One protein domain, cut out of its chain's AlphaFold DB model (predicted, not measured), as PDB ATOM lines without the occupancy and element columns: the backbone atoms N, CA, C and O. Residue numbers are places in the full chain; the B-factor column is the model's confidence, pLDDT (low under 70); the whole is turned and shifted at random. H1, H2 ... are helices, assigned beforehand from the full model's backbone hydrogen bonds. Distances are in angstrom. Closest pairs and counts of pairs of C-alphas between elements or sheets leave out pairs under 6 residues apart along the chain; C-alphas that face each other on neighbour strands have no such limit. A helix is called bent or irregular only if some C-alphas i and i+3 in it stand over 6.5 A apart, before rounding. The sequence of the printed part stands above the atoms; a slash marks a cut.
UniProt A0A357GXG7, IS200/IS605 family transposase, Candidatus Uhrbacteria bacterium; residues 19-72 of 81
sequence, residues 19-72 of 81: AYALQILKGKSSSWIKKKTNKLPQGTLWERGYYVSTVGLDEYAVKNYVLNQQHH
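Overview. This is residues 19 to 72 of the 81 residues of the protein "IS200/IS605 family transposase" of Candidatus Uhrbacteria bacterium (UniProt A0A357GXG7). One longer helix, H1, is followed by a long link that folds back beside it and then runs on to a shorter helix, H2, held well away from H1. The picture is open: the two helices do not pack on each other, and residues 55 to 61 and 63 to 72, which include most of H2, stick out as an arm. The printed part has 54 residues with two named helices, H1 then H2, and no named strand; the class is all helix. The whole is only just loose, close to extended, with a radius of gyration of the C-alphas of 14.9 A and spans of 40 by 28 by 17 A.

Along the chain. H1 covers residues 19 to 36, from C-alpha 19 at (-21.781, 5.890, -4.999) to C-alpha 36 at (-4.633, -11.931, 2.605), a length of 25.9 A. Residues 37 to 58 hold no named element. H2 covers residues 59 to 68, 14.3 A long, and ends with C-alpha 68 at (-11.573, 12.167, 17.638).

Arrangement. H1 and H2 are apart, with no C-alpha of the one within 8 A of the other. The centre of H1 is at (-13.077, -3.138, -2.289) and that of H2 at (-11.932, 16.324, 11.916). In H1 and H2 every O i to N i+4 pair is within hydrogen-bond range. Neither helix is bent.

Size, cuts and confidence. The C-alphas of Asn 38 and Leu 57, the two farthest apart, are 42.4 A apart. The link from H1 to H2, 22 residues, is long. Without the stretches that stand free, the body has 37 residues and spans 35 by 20 by 14 A. The printed part has no cut. Its mean pLDDT is 82.1; residues 55 to 59, 61 to 62, 65 to 66 and 69 to 72 are under 70.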
ATOM      1  N   ALA A  19     -21.403   7.295  -4.910       95.38
ATOM      2  CA  ALA A  19     -21.781   5.890  -4.999       95.38
ATOM      3  C   ALA A  19     -20.764   5.062  -5.797       95.38
ATOM      4  O   ALA A  19     -20.386   3.971  -5.368       95.38
ATOM      5  N   TYR A  20     -20.287   5.591  -6.927       96.75
ATOM      6  CA  TYR A  20     -19.284   4.927  -7.756       96.75
ATOM      7  C   TYR A  20     -17.940   4.799  -7.027       96.75
ATOM      8  O   TYR A  20     -17.358   3.713  -6.978       96.75
ATOM      9  N   ALA A  21     -17.477   5.879  -6.394       96.12
ATOM     10  CA  ALA A  21     -16.236   5.865  -5.625       96.12
ATOM     11  C   ALA A  21     -16.283   4.832  -4.482       96.12
ATOM     12  O   ALA A  21     -15.367   4.017  -4.337       96.12
ATOM     13  N   LEU A  22     -17.376   4.804  -3.711       95.75
ATOM     14  CA  LEU A  22     -17.543   3.862  -2.602       95.75
ATOM     15  C   LEU A  22     -17.730   2.417  -3.073       95.75
ATOM     16  O   LEU A  22     -17.229   1.503  -2.417       95.75
ATOM     17  N   GLN A  23     -18.375   2.187  -4.220       95.56
ATOM     18  CA  GLN A  23     -18.455   0.854  -4.822       95.56
ATOM     19  C   GLN A  23     -17.055   0.300  -5.118       95.56
ATOM     20  O   GLN A  23     -16.759  -0.847  -4.769       95.56
ATOM     21  N   ILE A  24     -16.177   1.115  -5.710       96.12
ATOM     22  CA  ILE A  24     -14.793   0.719  -5.990       96.12
ATOM     23  C   ILE A  24     -14.036   0.468  -4.688       96.12
ATOM     24  O   ILE A  24     -13.419  -0.591  -4.548       96.12
ATOM     25  N   LEU A  25     -14.095   1.400  -3.733       96.06
ATOM     26  CA  LEU A  25     -13.376   1.285  -2.462       96.06
ATOM     27  C   LEU A  25     -13.780   0.019  -1.702       96.06
ATOM     28  O   LEU A  25     -12.917  -0.784  -1.341       96.06
ATOM     29  N   LYS A  26     -15.084  -0.218  -1.528       94.69
ATOM     30  CA  LYS A  26     -15.613  -1.403  -0.836       94.69
ATOM     31  C   LYS A  26     -15.286  -2.689  -1.601       94.69
ATOM     32  O   LYS A  26     -14.850  -3.672  -1.004       94.69
ATOM     33  N   GLY A  27     -15.425  -2.694  -2.927       94.19
ATOM     34  CA  GLY A  27     -15.152  -3.871  -3.756       94.19
ATOM     35  C   GLY A  27     -13.672  -4.270  -3.775       94.19
ATOM     36  O   GLY A  27     -13.331  -5.432  -3.531       94.19
ATOM     37  N   LYS A  28     -12.777  -3.308  -4.030       95.44
ATOM     38  CA  LYS A  28     -11.329  -3.551  -4.115       95.44
ATOM     39  C   LYS A  28     -10.738  -3.926  -2.758       95.44
ATOM     40  O   LYS A  28      -9.967  -4.882  -2.699       95.44
ATOM     41  N   SER A  29     -11.137  -3.247  -1.679       93.62
ATOM     42  CA  SER A  29     -10.690  -3.592  -0.320       93.62
ATOM     43  C   SER A  29     -11.159  -4.986   0.099       93.62
ATOM     44  O   SER A  29     -10.341  -5.786   0.541       93.62
ATOM     45  N   SER A  30     -12.428  -5.335  -0.138       92.56
ATOM     46  CA  SER A  30     -12.965  -6.680   0.121       92.56
ATOM     47  C   SER A  30     -12.153  -7.767  -0.588       92.56
ATOM     48  O   SER A  30     -11.738  -8.743   0.039       92.56
ATOM     49  N   SER A  31     -11.856  -7.577  -1.880       91.69
ATOM     50  CA  SER A  31     -11.030  -8.521  -2.643       91.69
ATOM     51  C   SER A  31      -9.608  -8.626  -2.086       91.69
ATOM     52  O   SER A  31      -9.084  -9.730  -1.942       91.69
ATOM     53  N   TRP A  32      -8.984  -7.497  -1.752       92.69
ATOM     54  CA  TRP A  32      -7.616  -7.472  -1.241       92.69
ATOM     55  C   TRP A  32      -7.484  -8.135   0.135       92.69
ATOM     56  O   TRP A  32      -6.579  -8.943   0.334       92.69
ATOM     57  N   ILE A  33      -8.402  -7.852   1.061       91.50
ATOM     58  CA  ILE A  33      -8.370  -8.419   2.415       91.50
ATOM     59  C   ILE A  33      -8.601  -9.931   2.357       91.50
ATOM     60  O   ILE A  33      -7.842 -10.688   2.956       91.50
ATOM     61  N   LYS A  34      -9.574 -10.401   1.571       90.38
ATOM     62  CA  LYS A  34      -9.838 -11.844   1.432       90.38
ATOM     63  C   LYS A  34      -8.701 -12.620   0.786       90.38
ATOM     64  O   LYS A  34      -8.512 -13.785   1.102       90.38
ATOM     65  N   LYS A  35      -7.912 -11.986  -0.084       90.69
ATOM     66  CA  LYS A  35      -6.678 -12.599  -0.603       90.69
ATOM     67  C   LYS A  35      -5.599 -12.750   0.471       90.69
ATOM     68  O   LYS A  35      -4.738 -13.610   0.335       90.69
ATOM     69  N   LYS A  36      -5.615 -11.908   1.510       90.06
ATOM     70  CA  LYS A  36      -4.633 -11.931   2.605       90.06
ATOM     71  C   LYS A  36      -5.024 -12.841   3.767       90.06
ATOM     72  O   LYS A  36      -4.146 -13.237   4.526       90.06
ATOM     73  N   THR A  37      -6.308 -13.138   3.949       86.00
ATOM     74  CA  THR A  37      -6.774 -13.968   5.062       86.00
ATOM     75  C   THR A  37      -7.955 -14.845   4.672       86.00
ATOM     76  O   THR A  37      -8.957 -14.369   4.144       86.00
ATOM     77  N   ASN A  38      -7.862 -16.126   5.033       79.75
ATOM     78  CA  ASN A  38      -8.946 -17.101   4.886       79.75
ATOM     79  C   ASN A  38      -9.904 -17.109   6.092       79.75
ATOM     80  O   ASN A  38     -10.800 -17.942   6.157       79.75
ATOM     81  N   LYS A  39      -9.702 -16.214   7.072       82.50
ATOM     82  CA  LYS A  39     -10.507 -16.149   8.307       82.50
ATOM     83  C   LYS A  39     -11.820 -15.377   8.145       82.50
ATOM     84  O   LYS A  39     -12.601 -15.320   9.087       82.50
ATOM     85  N   LEU A  40     -12.043 -14.747   6.991       81.62
ATOM     86  CA  LEU A  40     -13.267 -13.998   6.720       81.62
ATOM     87  C   LEU A  40     -14.332 -14.904   6.090       81.62
ATOM     88  O   LEU A  40     -13.990 -15.732   5.243       81.62
ATOM     89  N   PRO A  41     -15.615 -14.731   6.454       71.12
ATOM     90  CA  PRO A  41     -16.700 -15.515   5.884       71.12
ATOM     91  C   PRO A  41     -16.823 -15.312   4.367       71.12
ATOM     92  O   PRO A  41     -16.504 -14.255   3.806       71.12
ATOM     93  N   GLN A  42     -17.314 -16.355   3.695       74.69
ATOM     94  CA  GLN A  42     -17.715 -16.290   2.290       74.69
ATOM     95  C   GLN A  42     -18.881 -15.296   2.148       74.69
ATOM     96  O   GLN A  42     -19.770 -15.274   2.991       74.69
ATOM     97  N   GLY A  43     -18.888 -14.457   1.106       80.44
ATOM     98  CA  GLY A  43     -19.934 -13.433   0.914       80.44
ATOM     99  C   GLY A  43     -19.382 -12.024   0.716       80.44
ATOM    100  O   GLY A  43     -18.327 -11.867   0.116       80.44
ATOM    101  N   THR A  44     -20.062 -10.973   1.165       82.31
ATOM    102  CA  THR A  44     -19.572  -9.581   1.094       82.31
ATOM    103  C   THR A  44     -18.859  -9.197   2.389       82.31
ATOM    104  O   THR A  44     -19.349  -9.510   3.461       82.31
ATOM    105  N   LEU A  45     -17.704  -8.520   2.304       89.69
ATOM    106  CA  LEU A  45     -17.017  -8.011   3.504       89.69
ATOM    107  C   LEU A  45     -17.738  -6.797   4.104       89.69
ATOM    108  O   LEU A  45     -17.763  -6.620   5.310       89.69
ATOM    109  N   TRP A  46     -18.297  -5.957   3.240       92.12
ATOM    110  CA  TRP A  46     -18.991  -4.740   3.628       92.12
ATOM    111  C   TRP A  46     -20.489  -4.910   3.421       92.12
ATOM    112  O   TRP A  46     -20.902  -5.551   2.449       92.12
ATOM    113  N   GLU A  47     -21.295  -4.260   4.255       91.62
ATOM    114  CA  GLU A  47     -22.726  -4.117   3.997       91.62
ATOM    115  C   GLU A  47     -22.994  -3.336   2.706       91.62
ATOM    116  O   GLU A  47     -22.114  -2.664   2.166       91.62
ATOM    117  N   ARG A  48     -24.226  -3.376   2.189       90.88
ATOM    118  CA  ARG A  48     -24.609  -2.587   1.006       90.88
ATOM    119  C   ARG A  48     -24.617  -1.082   1.302       90.88
ATOM    120  O   ARG A  48     -24.167  -0.302   0.460       90.88
ATOM    121  N   GLY A  49     -25.076  -0.698   2.492       91.94
ATOM    122  CA  GLY A  49     -25.206   0.691   2.933       91.94
ATOM    123  C   GLY A  49     -23.874   1.406   3.167       91.94
ATOM    124  O   GLY A  49     -22.810   0.790   3.263       91.94
ATOM    125  N   TYR A  50     -23.931   2.731   3.202       94.06
ATOM    126  CA  TYR A  50     -22.845   3.614   3.616       94.06
ATOM    127  C   TYR A  50     -23.443   4.956   4.043       94.06
ATOM    128  O   TYR A  50     -24.497   5.350   3.544       94.06
ATOM    129  N   TYR A  51     -22.753   5.657   4.936       91.12
ATOM    130  CA  TYR A  51     -23.064   7.038   5.285       91.12
ATOM    131  C   TYR A  51     -22.074   7.973   4.589       91.12
ATOM    132  O   TYR A  51     -20.884   7.666   4.494       91.12
ATOM    133  N   VAL A  52     -22.566   9.106   4.090       90.19
ATOM    134  CA  VAL A  52     -21.734  10.166   3.522       90.19
ATOM    135  C   VAL A  52     -22.267  11.520   3.967       90.19
ATOM    136  O   VAL A  52     -23.472  11.758   3.952       90.19
ATOM    137  N   SER A  53     -21.348  12.412   4.316       85.44
ATOM    138  CA  SER A  53     -21.614  13.831   4.503       85.44
ATOM    139  C   SER A  53     -20.633  14.611   3.635       85.44
ATOM    140  O   SER A  53     -19.428  14.353   3.676       85.44
ATOM    141  N   THR A  54     -21.140  15.510   2.793       80.75
ATOM    142  CA  THR A  54     -20.290  16.411   2.007       80.75
ATOM    143  C   THR A  54     -19.878  17.581   2.878       80.75
ATOM    144  O   THR A  54     -20.732  18.272   3.431       80.75
ATOM    145  N   VAL A  55     -18.577  17.825   2.962       66.44
ATOM    146  CA  VAL A  55     -18.028  18.955   3.710       66.44
ATOM    147  C   VAL A  55     -17.720  20.090   2.744       66.44
ATOM    148  O   VAL A  55     -17.128  19.860   1.690       66.44
ATOM    149  N   GLY A  56     -18.133  21.307   3.098       67.56
ATOM    150  CA  GLY A  56     -17.675  22.535   2.447       67.56
ATOM    151  C   GLY A  56     -16.278  22.961   2.925       67.56
ATOM    152  O   GLY A  56     -15.483  22.134   3.356       67.56
ATOM    153  N   LEU A  57     -16.000  24.268   2.878       57.12
ATOM    154  CA  LEU A  57     -14.692  24.905   3.132       57.12
ATOM    155  C   LEU A  57     -13.999  24.578   4.471       57.12
ATOM    156  O   LEU A  57     -12.800  24.820   4.581       57.12
ATOM    157  N   ASP A  58     -14.693  24.029   5.470       66.38
ATOM    158  CA  ASP A  58     -14.084  23.697   6.764       66.38
ATOM    159  C   ASP A  58     -13.624  22.229   6.832       66.38
ATOM    160  O   ASP A  58     -14.189  21.372   7.517       66.38
ATOM    161  N   GLU A  59     -12.564  21.933   6.077       68.62
ATOM    162  CA  GLU A  59     -11.898  20.625   6.077       68.62
ATOM    163  C   GLU A  59     -11.256  20.303   7.445       68.62
ATOM    164  O   GLU A  59     -11.088  19.133   7.803       68.62
ATOM    165  N   TYR A  60     -10.907  21.332   8.228       72.25
ATOM    166  CA  TYR A  60     -10.245  21.193   9.525       72.25
ATOM    167  C   TYR A  60     -11.191  20.618  10.585       72.25
ATOM    168  O   TYR A  60     -10.831  19.654  11.267       72.25
ATOM    169  N   ALA A  61     -12.419  21.137  10.674       67.88
ATOM    170  CA  ALA A  61     -13.427  20.629  11.603       67.88
ATOM    171  C   ALA A  61     -13.745  19.142  11.367       67.88
ATOM    172  O   ALA A  61     -13.813  18.363  12.320       67.88
ATOM    173  N   VAL A  62     -13.867  18.710  10.106       68.75
ATOM    174  CA  VAL A  62     -14.184  17.303   9.799       68.75
ATOM    175  C   VAL A  62     -13.001  16.371  10.013       68.75
ATOM    176  O   VAL A  62     -13.190  15.277  10.548       68.75
ATOM    177  N   LYS A  63     -11.777  16.793   9.675       72.81
ATOM    178  CA  LYS A  63     -10.579  16.012  10.017       72.81
ATOM    179  C   LYS A  63     -10.482  15.798  11.524       72.81
ATOM    180  O   LYS A  63     -10.281  14.667  11.959       72.81
ATOM    181  N   ASN A  64     -10.706  16.846  12.316       75.50
ATOM    182  CA  ASN A  64     -10.713  16.734  13.771       75.50
ATOM    183  C   ASN A  64     -11.843  15.836  14.288       75.50
ATOM    184  O   ASN A  64     -11.600  15.045  15.194       75.50
ATOM    185  N   TYR A  65     -13.051  15.906  13.721       67.75
ATOM    186  CA  TYR A  65     -14.145  15.006  14.097       67.75
ATOM    187  C   TYR A  65     -13.781  13.535  13.851       67.75
ATOM    188  O   TYR A  65     -13.880  12.730  14.772       67.75
ATOM    189  N   VAL A  66     -13.289  13.195  12.653       69.38
ATOM    190  CA  VAL A  66     -12.911  11.814  12.297       69.38
ATOM    191  C   VAL A  66     -11.772  11.299  13.178       69.38
ATOM    192  O   VAL A  66     -11.831  10.166  13.650       69.38
ATOM    193  N   LEU A  67     -10.761  12.129  13.452       77.19
ATOM    194  CA  LEU A  67      -9.649  11.760  14.336       77.19
ATOM    195  C   LEU A  67     -10.105  11.506  15.778       77.19
ATOM    196  O   LEU A  67      -9.589  10.609  16.439       77.19
ATOM    197  N   ASN A  68     -11.081  12.272  16.264       73.06
ATOM    198  CA  ASN A  68     -11.573  12.167  17.638       73.06
ATOM    199  C   ASN A  68     -12.768  11.216  17.791       73.06
ATOM    200  O   ASN A  68     -13.254  11.023  18.908       73.06
ATOM    201  N   GLN A  69     -13.240  10.603  16.704       66.62
ATOM    202  CA  GLN A  69     -14.453   9.788  16.723       66.62
ATOM    203  C   GLN A  69     -14.293   8.504  17.547       66.62
ATOM    204  O   GLN A  69     -15.264   8.035  18.130       66.62
ATOM    205  N   GLN A  70     -13.067   7.991  17.693       62.62
ATOM    206  CA  GLN A  70     -12.780   6.864  18.589       62.62
ATOM    207  C   GLN A  70     -12.992   7.208  20.076       62.62
ATOM    208  O   GLN A  70     -13.260   6.314  20.873       62.62
ATOM    209  N   HIS A  71     -12.914   8.490  20.460       55.88
ATOM    210  CA  HIS A  71     -13.133   8.948  21.840       55.88
ATOM    211  C   HIS A  71     -14.580   9.380  22.120       55.88
ATOM    212  O   HIS A  71     -14.998   9.396  23.273       55.88
ATOM    213  N   HIS A  72     -15.352   9.720  21.084       50.19
ATOM    214  CA  HIS A  72     -16.759  10.121  21.186       50.19
ATOM    215  C   HIS A  72     -17.696   8.973  20.796       50.19
ATOM    216  O   HIS A  72     -18.622   9.142  20.001       50.19
TER     217      HIS A  72